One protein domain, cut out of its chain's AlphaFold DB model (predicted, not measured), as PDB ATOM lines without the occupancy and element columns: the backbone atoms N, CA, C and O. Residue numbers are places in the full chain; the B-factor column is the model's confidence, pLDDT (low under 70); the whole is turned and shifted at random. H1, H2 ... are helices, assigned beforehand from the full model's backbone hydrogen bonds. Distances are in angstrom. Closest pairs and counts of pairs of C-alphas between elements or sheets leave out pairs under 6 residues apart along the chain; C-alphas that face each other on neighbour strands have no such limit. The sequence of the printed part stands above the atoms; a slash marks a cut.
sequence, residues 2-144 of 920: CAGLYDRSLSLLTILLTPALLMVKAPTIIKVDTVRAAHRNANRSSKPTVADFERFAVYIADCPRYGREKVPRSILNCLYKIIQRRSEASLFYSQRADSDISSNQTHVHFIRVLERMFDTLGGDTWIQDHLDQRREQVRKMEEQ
ATOM      1  N   CYS A   2      50.734  57.980  76.888       34.47
ATOM      2  CA  CYS A   2      51.179  57.608  78.243       34.47
ATOM      3  C   CYS A   2      52.617  57.068  78.404       34.47
ATOM      4  O   CYS A   2      53.083  56.972  79.540       34.47
ATOM      5  N   ALA A   3      53.319  56.679  77.335       34.44
ATOM      6  CA  ALA A   3      54.590  55.959  77.458       34.44
ATOM      7  C   ALA A   3      55.801  56.882  77.710       34.44
ATOM      8  O   ALA A   3      56.734  56.483  78.409       34.44
ATOM      9  N   GLY A   4      55.779  58.123  77.216       43.22
ATOM     10  CA  GLY A   4      56.876  59.079  77.423       43.22
ATOM     11  C   GLY A   4      56.923  59.668  78.844       43.22
ATOM     12  O   GLY A   4      57.959  59.614  79.520       43.22
ATOM     13  N   LEU A   5      55.772  60.111  79.377       43.94
ATOM     14  CA  LEU A   5      55.676  60.659  80.735       43.94
ATOM     15  C   LEU A   5      56.079  59.611  81.761       43.94
ATOM     16  O   LEU A   5      56.735  59.911  82.760       43.94
ATOM     17  N   TYR A   6      55.704  58.370  81.489       51.38
ATOM     18  CA  TYR A   6      56.152  57.190  82.199       51.38
ATOM     19  C   TYR A   6      57.690  57.084  82.195       51.38
ATOM     20  O   TYR A   6      58.294  57.178  83.266       51.38
ATOM     21  N   ASP A   7      58.349  57.021  81.031       45.75
ATOM     22  CA  ASP A   7      59.808  56.830  80.942       45.75
ATOM     23  C   ASP A   7      60.633  58.002  81.544       45.75
ATOM     24  O   ASP A   7      61.695  57.767  82.136       45.75
ATOM     25  N   ARG A   8      60.154  59.259  81.508       51.53
ATOM     26  CA  ARG A   8      60.848  60.409  82.143       51.53
ATOM     27  C   ARG A   8      60.821  60.368  83.667       51.53
ATOM     28  O   ARG A   8      61.843  60.608  84.311       51.53
ATOM     29  N   SER A   9      59.672  60.059  84.267       53.56
ATOM     30  CA  SER A   9      59.590  59.908  85.726       53.56
ATOM     31  C   SER A   9      60.306  58.656  86.209       53.56
ATOM     32  O   SER A   9      60.937  58.711  87.260       53.56
ATOM     33  N   LEU A  10      60.320  57.585  85.409       56.56
ATOM     34  CA  LEU A  10      61.194  56.434  85.626       56.56
ATOM     35  C   LEU A  10      62.673  56.816  85.613       56.56
ATOM     36  O   LEU A  10      63.424  56.370  86.477       56.56
ATOM     37  N   SER A  11      63.100  57.641  84.658       56.72
ATOM     38  CA  SER A  11      64.494  58.075  84.536       56.72
ATOM     39  C   SER A  11      64.903  58.969  85.706       56.72
ATOM     40  O   SER A  11      65.938  58.728  86.319       56.72
ATOM     41  N   LEU A  12      64.063  59.935  86.093       57.34
ATOM     42  CA  LEU A  12      64.274  60.775  87.278       57.34
ATOM     43  C   LEU A  12      64.293  59.955  88.570       57.34
ATOM     44  O   LEU A  12      65.206  60.119  89.372       57.34
ATOM     45  N   LEU A  13      63.352  59.029  88.755       62.59
ATOM     46  CA  LEU A  13      63.348  58.103  89.890       62.59
ATOM     47  C   LEU A  13      64.592  57.224  89.906       62.59
ATOM     48  O   LEU A  13      65.214  57.063  90.948       62.59
ATOM     49  N   THR A  14      64.996  56.688  88.757       64.81
ATOM     50  CA  THR A  14      66.215  55.886  88.648       64.81
ATOM     51  C   THR A  14      67.428  56.741  89.001       64.81
ATOM     52  O   THR A  14      68.251  56.313  89.802       64.81
ATOM     53  N   ILE A  15      67.520  57.979  88.510       65.38
ATOM     54  CA  ILE A  15      68.594  58.929  88.838       65.38
ATOM     55  C   ILE A  15      68.580  59.325  90.319       65.38
ATOM     56  O   ILE A  15      69.647  59.528  90.886       65.38
ATOM     57  N   LEU A  16      67.416  59.431  90.960       60.38
ATOM     58  CA  LEU A  16      67.291  59.805  92.373       60.38
ATOM     59  C   LEU A  16      67.567  58.624  93.314       60.38
ATOM     60  O   LEU A  16      68.208  58.793  94.352       60.38
ATOM     61  N   LEU A  17      67.141  57.418  92.934       62.88
ATOM     62  CA  LEU A  17      67.312  56.196  93.720       62.88
ATOM     63  C   LEU A  17      68.685  55.548  93.496       62.88
ATOM     64  O   LEU A  17      69.204  54.890  94.393       62.88
ATOM     65  N   THR A  18      69.336  55.768  92.348       65.50
ATOM     66  CA  THR A  18      70.667  55.204  92.057       65.50
ATOM     67  C   THR A  18      71.753  55.706  93.018       65.50
ATOM     68  O   THR A  18      72.525  54.879  93.495       65.50
ATOM     69  N   PRO A  19      71.842  56.999  93.384       53.44
ATOM     70  CA  PRO A  19      72.740  57.478  94.429       53.44
ATOM     71  C   PRO A  19      72.454  56.834  95.783       53.44
ATOM     72  O   PRO A  19      73.399  56.394  96.428       53.44
ATOM     73  N   ALA A  20      71.182  56.697  96.177       55.34
ATOM     74  CA  ALA A  20      70.806  55.995  97.407       55.34
ATOM     75  C   ALA A  20      71.275  54.527  97.372       55.34
ATOM     76  O   ALA A  20      71.879  54.045  98.325       55.34
ATOM     77  N   LEU A  21      71.129  53.847  96.229       56.31
ATOM     78  CA  LEU A  21      71.641  52.491  95.996       56.31
ATOM     79  C   LEU A  21      73.179  52.420  95.922       56.31
ATOM     80  O   LEU A  21      73.770  51.405  96.288       56.31
ATOM     81  N   LEU A  22      73.860  53.474  95.464       53.53
ATOM     82  CA  LEU A  22      75.324  53.550  95.410       53.53
ATOM     83  C   LEU A  22      75.940  53.878  96.774       53.53
ATOM     84  O   LEU A  22      77.026  53.377  97.062       53.53
ATOM     85  N   MET A  23      75.247  54.625  97.640       48.91
ATOM     86  CA  MET A  23      75.661  54.841  99.033       48.91
ATOM     87  C   MET A  23      75.647  53.540  99.858       48.91
ATOM     88  O   MET A  23      76.355  53.437 100.857       48.91
ATOM     89  N   VAL A  24      74.961  52.488  99.389       52.97
ATOM     90  CA  VAL A  24      75.025  51.130  99.965       52.97
ATOM     91  C   VAL A  24      76.401  50.461  99.752       52.97
ATOM     92  O   VAL A  24      76.751  49.523 100.471       52.97
ATOM     93  N   LYS A  25      77.241  50.940  98.818       43.31
ATOM     94  CA  LYS A  25      78.567  50.358  98.535       43.31
ATOM     95  C   LYS A  25      79.662  50.882  99.480       43.31
ATOM     96  O   LYS A  25      80.519  51.664  99.084       43.31
ATOM     97  N   ALA A  26      79.701  50.345 100.699       36.00
ATOM     98  CA  ALA A  26      80.902  50.289 101.546       36.00
ATOM     99  C   ALA A  26      81.130  48.838 102.025       36.00
ATOM    100  O   ALA A  26      80.148  48.114 102.227       36.00
ATOM    101  N   PRO A  27      82.391  48.377 102.159       42.41
ATOM    102  CA  PRO A  27      82.766  46.975 102.030       42.41
ATOM    103  C   PRO A  27      82.415  46.210 103.300       42.41
ATOM    104  O   PRO A  27      83.129  46.235 104.296       42.41
ATOM    105  N   THR A  28      81.293  45.513 103.285       40.16
ATOM    106  CA  THR A  28      81.031  44.456 104.257       40.16
ATOM    107  C   THR A  28      80.106  43.453 103.603       40.16
ATOM    108  O   THR A  28      79.223  43.823 102.832       40.16
ATOM    109  N   ILE A  29      80.410  42.184 103.848       45.22
ATOM    110  CA  ILE A  29      79.918  40.991 103.163       45.22
ATOM    111  C   ILE A  29      78.400  40.876 103.354       45.22
ATOM    112  O   ILE A  29      77.906  40.186 104.235       45.22
ATOM    113  N   ILE A  30      77.651  41.586 102.523       40.53
ATOM    114  CA  ILE A  30      76.237  41.351 102.256       40.53
ATOM    115  C   ILE A  30      76.220  40.775 100.850       40.53
ATOM    116  O   ILE A  30      76.865  41.340  99.964       40.53
ATOM    117  N   LYS A  31      75.571  39.616 100.673       47.16
ATOM    118  CA  LYS A  31      75.579  38.822  99.437       47.16
ATOM    119  C   LYS A  31      75.417  39.725  98.216       47.16
ATOM    120  O   LYS A  31      74.320  40.135  97.844       47.16
ATOM    121  N   VAL A  32      76.555  39.983  97.576       46.59
ATOM    122  CA  VAL A  32      76.701  40.710  96.313       46.59
ATOM    123  C   VAL A  32      75.831  40.068  95.225       46.59
ATOM    124  O   VAL A  32      75.513  40.712  94.231       46.59
ATOM    125  N   ASP A  33      75.381  38.834  95.449       45.31
ATOM    126  CA  ASP A  33      74.538  38.049  94.567       45.31
ATOM    127  C   ASP A  33      73.097  38.549  94.442       45.31
ATOM    128  O   ASP A  33      72.543  38.351  93.375       45.31
ATOM    129  N   THR A  34      72.487  39.248  95.409       49.59
ATOM    130  CA  THR A  34      71.084  39.708  95.249       49.59
ATOM    131  C   THR A  34      70.998  40.966  94.384       49.59
ATOM    132  O   THR A  34      70.207  41.029  93.445       49.59
ATOM    133  N   VAL A  35      71.893  41.934  94.614       51.44
ATOM    134  CA  VAL A  35      72.009  43.126  93.756       51.44
ATOM    135  C   VAL A  35      72.623  42.749  92.409       51.44
ATOM    136  O   VAL A  35      72.149  43.235  91.391       51.44
ATOM    137  N   ARG A  36      73.605  41.827  92.344       51.25
ATOM    138  CA  ARG A  36      74.066  41.283  91.052       51.25
ATOM    139  C   ARG A  36      73.024  40.406  90.371       51.25
ATOM    140  O   ARG A  36      73.069  40.372  89.155       51.25
ATOM    141  N   ALA A  37      72.117  39.718  91.062       51.88
ATOM    142  CA  ALA A  37      71.029  38.968  90.427       51.88
ATOM    143  C   ALA A  37      69.972  39.917  89.858       51.88
ATOM    144  O   ALA A  37      69.561  39.722  88.721       51.88
ATOM    145  N   ALA A  38      69.624  40.994  90.569       52.12
ATOM    146  CA  ALA A  38      68.785  42.066  90.032       52.12
ATOM    147  C   ALA A  38      69.452  42.750  88.822       52.12
ATOM    148  O   ALA A  38      68.828  42.909  87.779       52.12
ATOM    149  N   HIS A  39      70.755  43.048  88.898       50.22
ATOM    150  CA  HIS A  39      71.506  43.664  87.796       50.22
ATOM    151  C   HIS A  39      71.808  42.700  86.629       50.22
ATOM    152  O   HIS A  39      71.894  43.132  85.484       50.22
ATOM    153  N   ARG A  40      71.981  41.393  86.888       53.69
ATOM    154  CA  ARG A  40      72.164  40.351  85.856       53.69
ATOM    155  C   ARG A  40      70.840  39.988  85.186       53.69
ATOM    156  O   ARG A  40      70.858  39.704  83.995       53.69
ATOM    157  N   ASN A  41      69.715  40.056  85.901       48.38
ATOM    158  CA  ASN A  41      68.388  39.981  85.291       48.38
ATOM    159  C   ASN A  41      68.054  41.257  84.502       48.38
ATOM    160  O   ASN A  41      67.448  41.143  83.446       48.38
ATOM    161  N   ALA A  42      68.540  42.434  84.913       49.69
ATOM    162  CA  ALA A  42      68.398  43.674  84.137       49.69
ATOM    163  C   ALA A  42      69.171  43.666  82.798       49.69
ATOM    164  O   ALA A  42      68.795  44.370  81.867       49.69
ATOM    165  N   ASN A  43      70.205  42.825  82.652       47.53
ATOM    166  CA  ASN A  43      70.874  42.602  81.360       47.53
ATOM    167  C   ASN A  43      70.031  41.780  80.365       47.53
ATOM    168  O   ASN A  43      70.398  41.684  79.194       47.53
ATOM    169  N   ARG A  44      68.893  41.210  80.784       50.03
ATOM    170  CA  ARG A  44      67.828  40.783  79.868       50.03
ATOM    171  C   ARG A  44      66.852  41.948  79.716       50.03
ATOM    172  O   ARG A  44      65.911  42.011  80.486       50.03
ATOM    173  N   SER A  45      67.165  42.859  78.791       52.44
ATOM    174  CA  SER A  45      66.407  43.936  78.097       52.44
ATOM    175  C   SER A  45      65.005  44.423  78.533       52.44
ATOM    176  O   SER A  45      64.409  45.214  77.804       52.44
ATOM    177  N   SER A  46      64.423  44.008  79.650       72.56
ATOM    178  CA  SER A  46      63.149  44.535  80.125       72.56
ATOM    179  C   SER A  46      63.416  45.848  80.843       72.56
ATOM    180  O   SER A  46      64.134  45.881  81.846       72.56
ATOM    181  N   LYS A  47      62.872  46.936  80.286       81.44
ATOM    182  CA  LYS A  47      62.811  48.233  80.959       81.44
ATOM    183  C   LYS A  47      62.213  48.015  82.361       81.44
ATOM    184  O   LYS A  47      61.262  47.237  82.468       81.44
ATOM    185  N   PRO A  48      62.761  48.646  83.415       83.12
ATOM    186  CA  PRO A  48      62.184  48.550  84.751       83.12
ATOM    187  C   PRO A  48      60.691  48.878  84.688       83.12
ATOM    188  O   PRO A  48      60.278  49.834  84.035       83.12
ATOM    189  N   THR A  49      59.870  48.045  85.314       89.06
ATOM    190  CA  THR A  49      58.421  48.247  85.369       89.06
ATOM    191  C   THR A  49      58.065  49.134  86.558       89.06
ATOM    192  O   THR A  49      58.840  49.253  87.504       89.06
ATOM    193  N   VAL A  50      56.870  49.733  86.564       84.38
ATOM    194  CA  VAL A  50      56.375  50.507  87.721       84.38
ATOM    195  C   VAL A  50      56.447  49.709  89.025       84.38
ATOM    196  O   VAL A  50      56.856  50.232  90.059       84.38
ATOM    197  N   ALA A  51      56.121  48.417  88.958       86.00
ATOM    198  CA  ALA A  51      56.173  47.507  90.098       86.00
ATOM    199  C   ALA A  51      57.594  47.338  90.664       86.00
ATOM    200  O   ALA A  51      57.761  47.044  91.848       86.00
ATOM    201  N   ASP A  52      58.631  47.542  89.849       91.25
ATOM    202  CA  ASP A  52      60.011  47.473  90.320       91.25
ATOM    203  C   ASP A  52      60.371  48.680  91.195       91.25
ATOM    204  O   ASP A  52      61.164  48.531  92.121       91.25
ATOM    205  N   PHE A  53      59.740  49.845  91.004       90.81
ATOM    206  CA  PHE A  53      59.966  51.007  91.872       90.81
ATOM    207  C   PHE A  53      59.403  50.831  93.274       90.81
ATOM    208  O   PHE A  53      60.062  51.212  94.239       90.81
ATOM    209  N   GLU A  54      58.238  50.199  93.405       94.81
ATOM    210  CA  GLU A  54      57.701  49.827  94.718       94.81
ATOM    211  C   GLU A  54      58.638  48.849  95.422       94.81
ATOM    212  O   GLU A  54      58.978  49.043  96.587       94.81
ATOM    213  N   ARG A  55      59.159  47.855  94.694       93.75
ATOM    214  CA  ARG A  55      60.164  46.928  95.236       93.75
ATOM    215  C   ARG A  55      61.444  47.646  95.650       93.75
ATOM    216  O   ARG A  55      62.025  47.285  96.671       93.75
ATOM    217  N   PHE A  56      61.888  48.654  94.898       93.69
ATOM    218  CA  PHE A  56      63.039  49.470  95.282       93.69
ATOM    219  C   PHE A  56      62.759  50.317  96.523       93.69
ATOM    220  O   PHE A  56      63.627  50.395  97.388       93.69
ATOM    221  N   ALA A  57      61.570  50.911  96.641       95.38
ATOM    222  CA  ALA A  57      61.176  51.667  97.825       95.38
ATOM    223  C   ALA A  57      61.153  50.774  99.074       95.38
ATOM    224  O   ALA A  57      61.786  51.120 100.069       95.38
ATOM    225  N   VAL A  58      60.535  49.589  98.983       95.12
ATOM    226  CA  VAL A  58      60.530  48.578 100.058       95.12
ATOM    227  C   VAL A  58      61.955  48.154 100.399       95.12
ATOM    228  O   VAL A  58      62.341  48.160 101.560       95.12
ATOM    229  N   TYR A  59      62.790  47.872  99.396       93.88
ATOM    230  CA  TYR A  59      64.185  47.495  99.624       93.88
ATOM    231  C   TYR A  59      64.993  48.592 100.337       93.88
ATOM    232  O   TYR A  59      65.851  48.285 101.164       93.88
ATOM    233  N   ILE A  60      64.750  49.867 100.016       92.75
ATOM    234  CA  ILE A  60      65.404  51.001 100.680       92.75
ATOM    235  C   ILE A  60      64.906  51.137 102.121       92.75
ATOM    236  O   ILE A  60      65.735  51.310 103.015       92.75
ATOM    237  N   ALA A  61      63.596  51.017 102.346       91.75
ATOM    238  CA  ALA A  61      62.978  51.107 103.666       91.75
ATOM    239  C   ALA A  61      63.417  49.965 104.603       91.75
ATOM    240  O   ALA A  61      63.788  50.212 105.749       91.75
ATOM    241  N   ASP A  62      63.475  48.736 104.088       91.75
ATOM    242  CA  ASP A  62      63.857  47.537 104.843       91.75
ATOM    243  C   ASP A  62      65.374  47.396 105.030       91.75
ATOM    244  O   ASP A  62      65.844  46.528 105.774       91.75
ATOM    245  N   CYS A  63      66.181  48.214 104.347       89.62
ATOM    246  CA  CYS A  63      67.630  48.117 104.426       89.62
ATOM    247  C   CYS A  63      68.092  48.401 105.870       89.62
ATOM    248  O   CYS A  63      67.970  49.536 106.337       89.62
ATOM    249  N   PRO A  64      68.722  47.442 106.583       84.06
ATOM    250  CA  PRO A  64      69.069  47.598 108.004       84.06
ATOM    251  C   PRO A  64      70.015  48.770 108.296       84.06
ATOM    252  O   PRO A  64      70.100  49.239 109.429       84.06
ATOM    253  N   ARG A  65      70.747  49.240 107.274       77.81
ATOM    254  CA  ARG A  65      71.599  50.434 107.363       77.81
ATOM    255  C   ARG A  65      70.784  51.730 107.368       77.81
ATOM    256  O   ARG A  65      71.162  52.657 108.071       77.81
ATOM    257  N   TYR A  66      69.667  51.763 106.645       69.62
ATOM    258  CA  TYR A  66      68.731  52.890 106.609       69.62
ATOM    259  C   TYR A  66      67.645  52.803 107.686       69.62
ATOM    260  O   TYR A  66      67.090  53.825 108.062       69.62
ATOM    261  N   GLY A  67      67.436  51.639 108.309       60.41
ATOM    262  CA  GLY A  67      66.561  51.518 109.485       60.41
ATOM    263  C   GLY A  67      66.942  52.436 110.663       60.41
ATOM    264  O   GLY A  67      66.129  52.643 111.559       60.41
ATOM    265  N   ARG A  68      68.159  53.013 110.673       61.03
ATOM    266  CA  ARG A  68      68.567  54.078 111.612       61.03
ATOM    267  C   ARG A  68      68.609  55.480 111.002       61.03
ATOM    268  O   ARG A  68      68.397  56.447 111.727       61.03
ATOM    269  N   GLU A  69      68.892  55.607 109.709       75.88
ATOM    270  CA  GLU A  69      68.988  56.897 109.021       75.88
ATOM    271  C   GLU A  69      67.785  57.076 108.095       75.88
ATOM    272  O   GLU A  69      67.698  56.444 107.043       75.88
ATOM    273  N   LYS A  70      66.855  57.957 108.494       86.69
ATOM    274  CA  LYS A  70      65.686  58.331 107.685       86.69
ATOM    275  C   LYS A  70      66.125  58.708 106.262       86.69
ATOM    276  O   LYS A  70      67.136  59.392 106.085       86.69
ATOM    277  N   VAL A  71      65.330  58.313 105.262       92.31
ATOM    278  CA  VAL A  71      65.508  58.732 103.861       92.31
ATOM    279  C   VAL A  71      65.720  60.253 103.818       92.31
ATOM    280  O   VAL A  71      64.951  60.985 104.452       92.31
ATOM    281  N   PRO A  72      66.752  60.762 103.113       93.50
ATOM    282  CA  PRO A  72      67.028  62.190 103.075       93.50
ATOM    283  C   PRO A  72      65.782  63.005 102.725       93.50
ATOM    284  O   PRO A  72      65.123  62.752 101.714       93.50
ATOM    285  N   ARG A  73      65.489  64.029 103.538       91.94
ATOM    286  CA  ARG A  73      64.293  64.879 103.388       91.94
ATOM    287  C   ARG A  73      64.162  65.494 101.991       91.94
ATOM    288  O   ARG A  73      63.051  65.766 101.557       91.94
ATOM    289  N   SER A  74      65.273  65.711 101.288       90.94
ATOM    290  CA  SER A  74      65.284  66.216  99.911       90.94
ATOM    291  C   SER A  74      64.664  65.240  98.906       90.94
ATOM    292  O   SER A  74      63.987  65.691  97.986       90.94
ATOM    293  N   ILE A  75      64.854  63.929  99.088       93.00
ATOM    294  CA  ILE A  75      64.274  62.892  98.221       93.00
ATOM    295  C   ILE A  75      62.769  62.812  98.459       93.00
ATOM    296  O   ILE A  75      62.007  62.851  97.498       93.00
ATOM    297  N   LEU A  76      62.343  62.782  99.726       95.00
ATOM    298  CA  LEU A  76      60.923  62.794 100.087       95.00
ATOM    299  C   LEU A  76      60.230  64.066  99.576       95.00
ATOM    300  O   LEU A  76      59.204  63.972  98.916       95.00
ATOM    301  N   ASN A  77      60.840  65.240  99.758       91.94
ATOM    302  CA  ASN A  77      60.322  66.496  99.207       91.94
ATOM    303  C   ASN A  77      60.210  66.457  97.671       91.94
ATOM    304  O   ASN A  77      59.245  66.952  97.098       91.94
ATOM    305  N   CYS A  78      61.192  65.864  96.987       92.44
ATOM    306  CA  CYS A  78      61.152  65.718  95.536       92.44
ATOM    307  C   CYS A  78      60.018  64.782  95.091       92.44
ATOM    308  O   CYS A  78      59.246  65.161  94.215       92.44
ATOM    309  N   LEU A  79      59.872  63.614  95.726       94.56
ATOM    310  CA  LEU A  79      58.777  62.674  95.463       94.56
ATOM    311  C   LEU A  79      57.410  63.314  95.706       94.56
ATOM    312  O   LEU A  79      56.556  63.251  94.828       94.56
ATOM    313  N   TYR A  80      57.241  63.991  96.842       95.38
ATOM    314  CA  TYR A  80      56.016  64.710  97.183       95.38
ATOM    315  C   TYR A  80      55.643  65.733  96.102       95.38
ATOM    316  O   TYR A  80      54.516  65.743  95.613       95.38
ATOM    317  N   LYS A  81      56.609  66.541  95.642       89.75
ATOM    318  CA  LYS A  81      56.386  67.496  94.548       89.75
ATOM    319  C   LYS A  81      56.010  66.810  93.236       89.75
ATOM    320  O   LYS A  81      55.127  67.293  92.540       89.75
ATOM    321  N   ILE A  82      56.651  65.690  92.890       90.81
ATOM    322  CA  ILE A  82      56.312  64.933  91.674       90.81
ATOM    323  C   ILE A  82      54.877  64.394  91.759       90.81
ATOM    324  O   ILE A  82      54.133  64.516  90.785       90.81
ATOM    325  N   ILE A  83      54.482  63.834  92.907       94.12
ATOM    326  CA  ILE A  83      53.116  63.348  93.165       94.12
ATOM    327  C   ILE A  83      52.116  64.490  93.008       94.12
ATOM    328  O   ILE A  83      51.150  64.357  92.255       94.12
ATOM    329  N   GLN A  84      52.381  65.629  93.652       92.31
ATOM    330  CA  GLN A  84      51.526  66.809  93.582       92.31
ATOM    331  C   GLN A  84      51.343  67.279  92.131       92.31
ATOM    332  O   GLN A  84      50.215  67.372  91.653       92.31
ATOM    333  N   ARG A  85      52.441  67.487  91.392       86.19
ATOM    334  CA  ARG A  85      52.384  67.971  90.002       86.19
ATOM    335  C   ARG A  85      51.682  67.008  89.058       86.19
ATOM    336  O   ARG A  85      50.930  67.434  88.186       86.19
ATOM    337  N   ARG A  86      51.896  65.702  89.224       88.50
ATOM    338  CA  ARG A  86      51.183  64.700  88.424       88.50
ATOM    339  C   ARG A  86      49.700  64.648  88.763       88.50
ATOM    340  O   ARG A  86      48.905  64.440  87.855       88.50
ATOM    341  N   SER A  87      49.333  64.852  90.024       92.31
ATOM    342  CA  SER A  87      47.932  64.907  90.454       92.31
ATOM    343  C   SER A  87      47.217  66.121  89.868       92.31
ATOM    344  O   SER A  87      46.142  65.971  89.292       92.31
ATOM    345  N   GLU A  88      47.852  67.294  89.908       87.38
ATOM    346  CA  GLU A  88      47.367  68.520  89.256       87.38
ATOM    347  C   GLU A  88      47.201  68.319  87.742       87.38
ATOM    348  O   GLU A  88      46.139  68.606  87.190       87.38
ATOM    349  N   ALA A  89      48.201  67.737  87.072       85.06
ATOM    350  CA  ALA A  89      48.121  67.439  85.644       85.06
ATOM    351  C   ALA A  89      47.035  66.400  85.315       85.06
ATOM    352  O   ALA A  89      46.311  66.546  84.334       85.06
ATOM    353  N   SER A  90      46.875  65.362  86.140       89.06
ATOM    354  CA  SER A  90      45.814  64.366  85.958       89.06
ATOM    355  C   SER A  90      44.428  64.993  86.102       89.06
ATOM    356  O   SER A  90      43.527  64.630  85.348       89.06
ATOM    357  N   LEU A  91      44.249  65.929  87.039       87.81
ATOM    358  CA  LEU A  91      43.011  66.695  87.176       87.81
ATOM    359  C   LEU A  91      42.778  67.568  85.942       87.81
ATOM    360  O   LEU A  91      41.690  67.514  85.370       87.81
ATOM    361  N   PHE A  92      43.808  68.286  85.484       82.94
ATOM    362  CA  PHE A  92      43.753  69.112  84.278       82.94
ATOM    363  C   PHE A  92      43.288  68.319  83.054       82.94
ATOM    364  O   PHE A  92      42.331  68.706  82.384       82.94
ATOM    365  N   TYR A  93      43.919  67.174  82.781       82.81
ATOM    366  CA  TYR A  93      43.532  66.353  81.639       82.81
ATOM    367  C   TYR A  93      42.152  65.723  81.830       82.81
ATOM    368  O   TYR A  93      41.396  65.686  80.868       82.81
ATOM    369  N   SER A  94      41.765  65.318  83.045       85.88
ATOM    370  CA  SER A  94      40.434  64.739  83.299       85.88
ATOM    371  C   SER A  94      39.265  65.693  83.040       85.88
ATOM    372  O   SER A  94      38.164  65.236  82.742       85.88
ATOM    373  N   GLN A  95      39.494  67.006  83.128       85.94
ATOM    374  CA  GLN A  95      38.468  68.019  82.870       85.94
ATOM    375  C   GLN A  95      38.240  68.272  81.373       85.94
ATOM    376  O   GLN A  95      37.228  68.867  81.000       85.94
ATOM    377  N   ARG A  96      39.148  67.828  80.492       81.88
ATOM    378  CA  ARG A  96      38.987  67.989  79.043       81.88
ATOM    379  C   ARG A  96      38.101  66.883  78.473       81.88
ATOM    380  O   ARG A  96      38.407  65.701  78.633       81.88
ATOM    381  N   ALA A  97      37.048  67.286  77.757       75.62
ATOM    382  CA  ALA A  97      36.102  66.385  77.089       75.62
ATOM    383  C   ALA A  97      36.782  65.440  76.079       75.62
ATOM    384  O   ALA A  97      36.341  64.307  75.912       75.62
ATOM    385  N   ASP A  98      37.893  65.882  75.486       77.50
ATOM    386  CA  ASP A  98      38.654  65.128  74.481       77.50
ATOM    387  C   ASP A  98      39.785  64.283  75.084       77.50
ATOM    388  O   ASP A  98      40.610  63.721  74.361       77.50
ATOM    389  N   SER A  99      39.894  64.226  76.415       70.88
ATOM    390  CA  SER A  99      40.947  63.436  77.046       70.88
ATOM    391  C   SER A  99      40.657  61.944  76.904       70.88
ATOM    392  O   SER A  99      39.596  61.449  77.284       70.88
ATOM    393  N   ASP A 100      41.626  61.211  76.360       82.19
ATOM    394  CA  ASP A 100      41.583  59.755  76.327       82.19
ATOM    395  C   ASP A 100      41.501  59.234  77.770       82.19
ATOM    396  O   ASP A 100      42.463  59.296  78.544       82.19
ATOM    397  N   ILE A 101      40.322  58.733  78.143       82.31
ATOM    398  CA  ILE A 101      40.025  58.206  79.479       82.31
ATOM    399  C   ILE A 101      41.053  57.133  79.871       82.31
ATOM    400  O   ILE A 101      41.426  57.040  81.043       82.31
ATOM    401  N   SER A 102      41.561  56.355  78.906       79.88
ATOM    402  CA  SER A 102      42.580  55.329  79.155       79.88
ATOM    403  C   SER A 102      43.935  55.934  79.550       79.88
ATOM    404  O   SER A 102      44.635  55.409  80.425       79.88
ATOM    405  N   SER A 103      44.268  57.095  78.980       80.19
ATOM    406  CA  SER A 103      45.478  57.843  79.307       80.19
ATOM    407  C   SER A 103      45.420  58.354  80.751       80.19
ATOM    408  O   SER A 103      46.318  58.104  81.560       80.19
ATOM    409  N   ASN A 104      44.286  58.950  81.133       84.38
ATOM    410  CA  ASN A 104      44.061  59.421  82.501       84.38
ATOM    411  C   ASN A 104      44.121  58.278  83.531       84.38
ATOM    412  O   ASN A 104      44.706  58.442  84.601       84.38
ATOM    413  N   GLN A 105      43.594  57.089  83.210       87.81
ATOM    414  CA  GLN A 105      43.695  55.918  84.095       87.81
ATOM    415  C   GLN A 105      45.147  55.488  84.340       87.81
ATOM    416  O   GLN A 105      45.505  55.135  85.466       87.81
ATOM    417  N   THR A 106      45.998  55.562  83.314       86.38
ATOM    418  CA  THR A 106      47.425  55.234  83.435       86.38
ATOM    419  C   THR A 106      48.161  56.262  84.301       86.38
ATOM    420  O   THR A 106      48.975  55.887  85.148       86.38
ATOM    421  N   HIS A 107      47.826  57.551  84.166       85.56
ATOM    422  CA  HIS A 107      48.341  58.611  85.037       85.56
ATOM    423  C   HIS A 107      47.967  58.393  86.502       85.56
ATOM    424  O   HIS A 107      48.848  58.412  87.363       85.56
ATOM    425  N   VAL A 108      46.692  58.107  86.780       91.69
ATOM    426  CA  VAL A 108      46.206  57.799  88.133       91.69
ATOM    427  C   VAL A 108      46.899  56.559  88.698       91.69
ATOM    428  O   VAL A 108      47.292  56.552  89.864       91.69
ATOM    429  N   HIS A 109      47.108  55.516  87.886       92.50
ATOM    430  CA  HIS A 109      47.848  54.330  88.319       92.50
ATOM    431  C   HIS A 109      49.292  54.666  88.716       92.50
ATOM    432  O   HIS A 109      49.760  54.222  89.764       92.50
ATOM    433  N   PHE A 110      49.985  55.483  87.921       92.56
ATOM    434  CA  PHE A 110      51.353  55.898  88.225       92.56
ATOM    435  C   PHE A 110      51.436  56.782  89.476       92.56
ATOM    436  O   PHE A 110      52.343  56.604  90.283       92.56
ATOM    437  N   ILE A 111      50.483  57.702  89.668       94.69
ATOM    438  CA  ILE A 111      50.387  58.529  90.883       94.69
ATOM    439  C   ILE A 111      50.259  57.638  92.118       94.69
ATOM    440  O   ILE A 111      51.052  57.785  93.044       94.69
ATOM    441  N   ARG A 112      49.369  56.638  92.087       96.25
ATOM    442  CA  ARG A 112      49.198  55.684  93.196       96.25
ATOM    443  C   ARG A 112      50.475  54.922  93.531       96.25
ATOM    444  O   ARG A 112      50.727  54.617  94.691       96.25
ATOM    445  N   VAL A 113      51.286  54.591  92.531       95.75
ATOM    446  CA  VAL A 113      52.573  53.922  92.769       95.75
ATOM    447  C   VAL A 113      53.543  54.884  93.448       95.75
ATOM    448  O   VAL A 113      54.173  54.508  94.433       95.75
ATOM    449  N   LEU A 114      53.641  56.128  92.974       95.75
ATOM    450  CA  LEU A 114      54.485  57.135  93.615       95.75
ATOM    451  C   LEU A 114      54.064  57.403  95.065       95.75
ATOM    452  O   LEU A 114      54.937  57.505  95.922       95.75
ATOM    453  N   GLU A 115      52.760  57.478  95.341       96.56
ATOM    454  CA  GLU A 115      52.204  57.603  96.695       96.56
ATOM    455  C   GLU A 115      52.638  56.419  97.564       96.56
ATOM    456  O   GLU A 115      53.294  56.617  98.581       96.56
ATOM    457  N   ARG A 116      52.435  55.178  97.097       97.38
ATOM    458  CA  ARG A 116      52.887  53.981  97.827       97.38
ATOM    459  C   ARG A 116      54.391  53.975  98.084       97.38
ATOM    460  O   ARG A 116      54.830  53.564  99.158       97.38
ATOM    461  N   MET A 117      55.200  54.417  97.123       96.88
ATOM    462  CA  MET A 117      56.644  54.558  97.318       96.88
ATOM    463  C   MET A 117      56.977  55.618  98.364       96.88
ATOM    464  O   MET A 117      57.856  55.395  99.193       96.88
ATOM    465  N   PHE A 118      56.310  56.769  98.309       96.69
ATOM    466  CA  PHE A 118      56.500  57.858  99.254       96.69
ATOM    467  C   PHE A 118      56.157  57.403 100.673       96.69
ATOM    468  O   PHE A 118      56.995  57.554 101.562       96.69
ATOM    469  N   ASP A 119      55.019  56.735 100.859       96.56
ATOM    470  CA  ASP A 119      54.589  56.167 102.140       96.56
ATOM    471  C   ASP A 119      55.607  55.139 102.654       96.56
ATOM    472  O   ASP A 119      56.085  55.234 103.786       96.56
ATOM    473  N   THR A 120      56.041  54.222 101.781       95.94
ATOM    474  CA  THR A 120      57.046  53.191 102.103       95.94
ATOM    475  C   THR A 120      58.378  53.801 102.550       95.94
ATOM    476  O   THR A 120      59.029  53.288 103.456       95.94
ATOM    477  N   LEU A 121      58.790  54.919 101.948       95.81
ATOM    478  CA  LEU A 121      60.030  55.624 102.290       95.81
ATOM    479  C   LEU A 121      59.909  56.501 103.553       95.81
ATOM    480  O   LEU A 121      60.859  57.212 103.895       95.81
ATOM    481  N   GLY A 122      58.775  56.455 104.257       95.56
ATOM    482  CA  GLY A 122      58.519  57.238 105.467       95.56
ATOM    483  C   GLY A 122      57.919  58.618 105.194       95.56
ATOM    484  O   GLY A 122      58.076  59.528 106.015       95.56
ATOM    485  N   GLY A 123      57.242  58.783 104.060       95.94
ATOM    486  CA  GLY A 123      56.588  60.014 103.630       95.94
ATOM    487  C   GLY A 123      55.615  60.591 104.658       95.94
ATOM    488  O   GLY A 123      55.691  61.783 104.948       95.94
ATOM    489  N   ASP A 124      54.804  59.755 105.309       95.31
ATOM    490  CA  ASP A 124      53.878  60.184 106.369       95.31
ATOM    491  C   ASP A 124      54.592  60.875 107.532       95.31
ATOM    492  O   ASP A 124      54.200  61.955 107.979       95.31
ATOM    493  N   THR A 125      55.695  60.281 107.999       94.25
ATOM    494  CA  THR A 125      56.494  60.872 109.080       94.25
ATOM    495  C   THR A 125      57.126  62.190 108.648       94.25
ATOM    496  O   THR A 125      57.258  63.106 109.453       94.25
ATOM    497  N   TRP A 126      57.482  62.315 107.367       95.38
ATOM    498  CA  TRP A 126      58.004  63.553 106.806       95.38
ATOM    499  C   TRP A 126      56.928  64.637 106.696       95.38
ATOM    500  O   TRP A 126      57.219  65.786 107.026       95.38
ATOM    501  N   ILE A 127      55.698  64.292 106.292       94.88
ATOM    502  CA  ILE A 127      54.569  65.235 106.244       94.88
ATOM    503  C   ILE A 127      54.271  65.758 107.651       94.88
ATOM    504  O   ILE A 127      54.168  66.971 107.825       94.88
ATOM    505  N   GLN A 128      54.195  64.883 108.658       95.06
ATOM    506  CA  GLN A 128      53.973  65.304 110.047       95.06
ATOM    507  C   GLN A 128      55.115  66.191 110.560       95.06
ATOM    508  O   GLN A 128      54.859  67.310 111.001       95.06
ATOM    509  N   ASP A 129      56.376  65.772 110.379       93.50
ATOM    510  CA  ASP A 129      57.558  66.579 110.724       93.50
ATOM    511  C   ASP A 129      57.511  67.973 110.059       93.50
ATOM    512  O   ASP A 129      57.997  68.955 110.630       93.50
ATOM    513  N   HIS A 130      56.995  68.067 108.828       91.19
ATOM    514  CA  HIS A 130      56.895  69.315 108.071       91.19
ATOM    515  C   HIS A 130      55.741  70.204 108.556       91.19
ATOM    516  O   HIS A 130      55.922  71.416 108.700       91.19
ATOM    517  N   LEU A 131      54.581  69.616 108.860       92.25
ATOM    518  CA  LEU A 131      53.446  70.320 109.460       92.25
ATOM    519  C   LEU A 131      53.807  70.872 110.840       92.25
ATOM    520  O   LEU A 131      53.509  72.032 111.122       92.25
ATOM    521  N   ASP A 132      54.509  70.098 111.662       94.94
ATOM    522  CA  ASP A 132      54.952  70.533 112.986       94.94
ATOM    523  C   ASP A 132      56.010  71.639 112.904       94.94
ATOM    524  O   ASP A 132      55.935  72.621 113.640       94.94
ATOM    525  N   GLN A 133      56.939  71.565 111.942       93.19
ATOM    526  CA  GLN A 133      57.866  72.672 111.665       93.19
ATOM    527  C   GLN A 133      57.131  73.953 111.257       93.19
ATOM    528  O   GLN A 133      57.502  75.036 111.710       93.19
ATOM    529  N   ARG A 134      56.092  73.848 110.421       88.06
ATOM    530  CA  ARG A 134      55.299  75.008 109.995       88.06
ATOM    531  C   ARG A 134      54.491  75.593 111.153       88.06
ATOM    532  O   ARG A 134      54.466  76.810 111.306       88.06
ATOM    533  N   ARG A 135      53.889  74.749 111.997       92.75
ATOM    534  CA  ARG A 135      53.208  75.172 113.233       92.75
ATOM    535  C   ARG A 135      54.162  75.903 114.174       92.75
ATOM    536  O   ARG A 135      53.822  76.967 114.670       92.75
ATOM    537  N   GLU A 136      55.375  75.386 114.353       96.19
ATOM    538  CA  GLU A 136      56.394  76.023 115.190       96.19
ATOM    539  C   GLU A 136      56.873  77.367 114.617       96.19
ATOM    540  O   GLU A 136      57.131  78.304 115.367       96.19
ATOM    541  N   GLN A 137      56.975  77.497 113.290       92.06
ATOM    542  CA  GLN A 137      57.289  78.778 112.646       92.06
ATOM    543  C   GLN A 137      56.180  79.812 112.844       92.06
ATOM    544  O   GLN A 137      56.484  80.962 113.154       92.06
ATOM    545  N   VAL A 138      54.914  79.409 112.705       89.88
ATOM    546  CA  VAL A 138      53.763  80.284 112.979       89.88
ATOM    547  C   VAL A 138      53.759  80.705 114.445       89.88
ATOM    548  O   VAL A 138      53.715  81.899 114.716       89.88
ATOM    549  N   ARG A 139      53.950  79.759 115.374       95.19
ATOM    550  CA  ARG A 139      54.061  80.048 116.810       95.19
ATOM    551  C   ARG A 139      55.169  81.057 117.112       95.19
ATOM    552  O   ARG A 139      54.948  81.992 117.867       95.19
ATOM    553  N   LYS A 140      56.341  80.932 116.477       94.88
ATOM    554  CA  LYS A 140      57.442  81.902 116.629       94.88
ATOM    555  C   LYS A 140      57.117  83.283 116.059       94.88
ATOM    556  O   LYS A 140      57.528  84.276 116.650       94.88
ATOM    557  N   MET A 141      56.409  83.363 114.930       87.56
ATOM    558  CA  MET A 141      55.957  84.647 114.375       87.56
ATOM    559  C   MET A 141      54.903  85.305 115.273       87.56
ATOM    560  O   MET A 141      54.964  86.511 115.502       87.56
ATOM    561  N   GLU A 142      53.982  84.522 115.835       93.06
ATOM    562  CA  GLU A 142      52.998  85.000 116.808       93.06
ATOM    563  C   GLU A 142      53.675  85.462 118.102       93.06
ATOM    564  O   GLU A 142      53.410  86.573 118.548       93.06
ATOM    565  N   GLU A 143      54.620  84.691 118.652       94.75
ATOM    566  CA  GLU A 143      55.407  85.074 119.833       94.75
ATOM    567  C   GLU A 143      56.169  86.394 119.594       94.75
ATOM    568  O   GLU A 143      56.132  87.284 120.444       94.75
ATOM    569  N   GLN A 144      56.774  86.576 118.413       89.25
ATOM    570  CA  GLN A 144      57.448  87.825 118.022       89.25
ATOM    571  C   GLN A 144      56.492  89.008 117.834       89.25
ATOM    572  O   GLN A 144      56.884  90.149 118.069       89.25
TER     573      GLN A 144
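What this domain is: This is residues 2 to 144 of the 920 residues of an uncharacterized protein of Serendipita vermifera MAFF 305830 (UniProt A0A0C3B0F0). Four helices, H1, H3, H4 and H5, form a loose bundle, roughly side by side, with the H4 and H5 hairpin in it; H6 leaves one end of that hairpin crosswise and its residues 131 to 144 stick out, while H2 stands off at the opposite end of the flat outline. The printed part has 143 residues with six named helices, H1 to H6 in chain order, and no named strand: all helix. It is loose, with a radius of gyration of the C-alphas of 18.3 A, and spans 55 by 49 by 18 A.

How they stand to each other: H1, residues 2 to 23, touches H5, residues 101 to 120, with residues 2 to 6 alone, closest at the C-alphas of Cys 2 and Ser 103, 5.8 A; they run the same way at a shallow tilt of 14 degrees. H1 has a kink of 26 degrees near residue 16. H2, residues 32 to 42, touches no helix. H3, residues 50 to 61, touches H5, closest at the C-alphas of Ala 57 and Met 117, 5.4 A. H4, residues 73 to 94, and H5 form a helical hairpin, opposite ways at a shallow tilt of 19 degrees, closest at the C-alphas of Ile 83 and Ile 111, 6.0 A. H6, residues 123 to 144, touches H4 about perpendicular, at 80 degrees, with residues 123 to 126 alone, closest at the C-alphas of Leu 76 and Gly 123, 6.3 A. Every O i to N i+4 pair is within hydrogen-bond range in H2, H4, H5 and H6; H1 has 15 of 18 and H3 7 of 8.

Where its parts are: H1 begins at C-alpha 2, (51.179, 57.608, 78.243), and is 32.2 A long; H2 is 15.0 A, H3 17.3 A, H4 31.2 A, H5 28.8 A and H6 31.3 A, ending at C-alpha 144, (57.448, 87.825, 118.022).

The domain as a whole: The two farthest C-alphas, of Arg 44 and Gln 144, are 61.5 A apart. The printed part has no cut; the link from H3 to H4 is long. Residues 2 to 45 and 66 to 68 have pLDDT under 70.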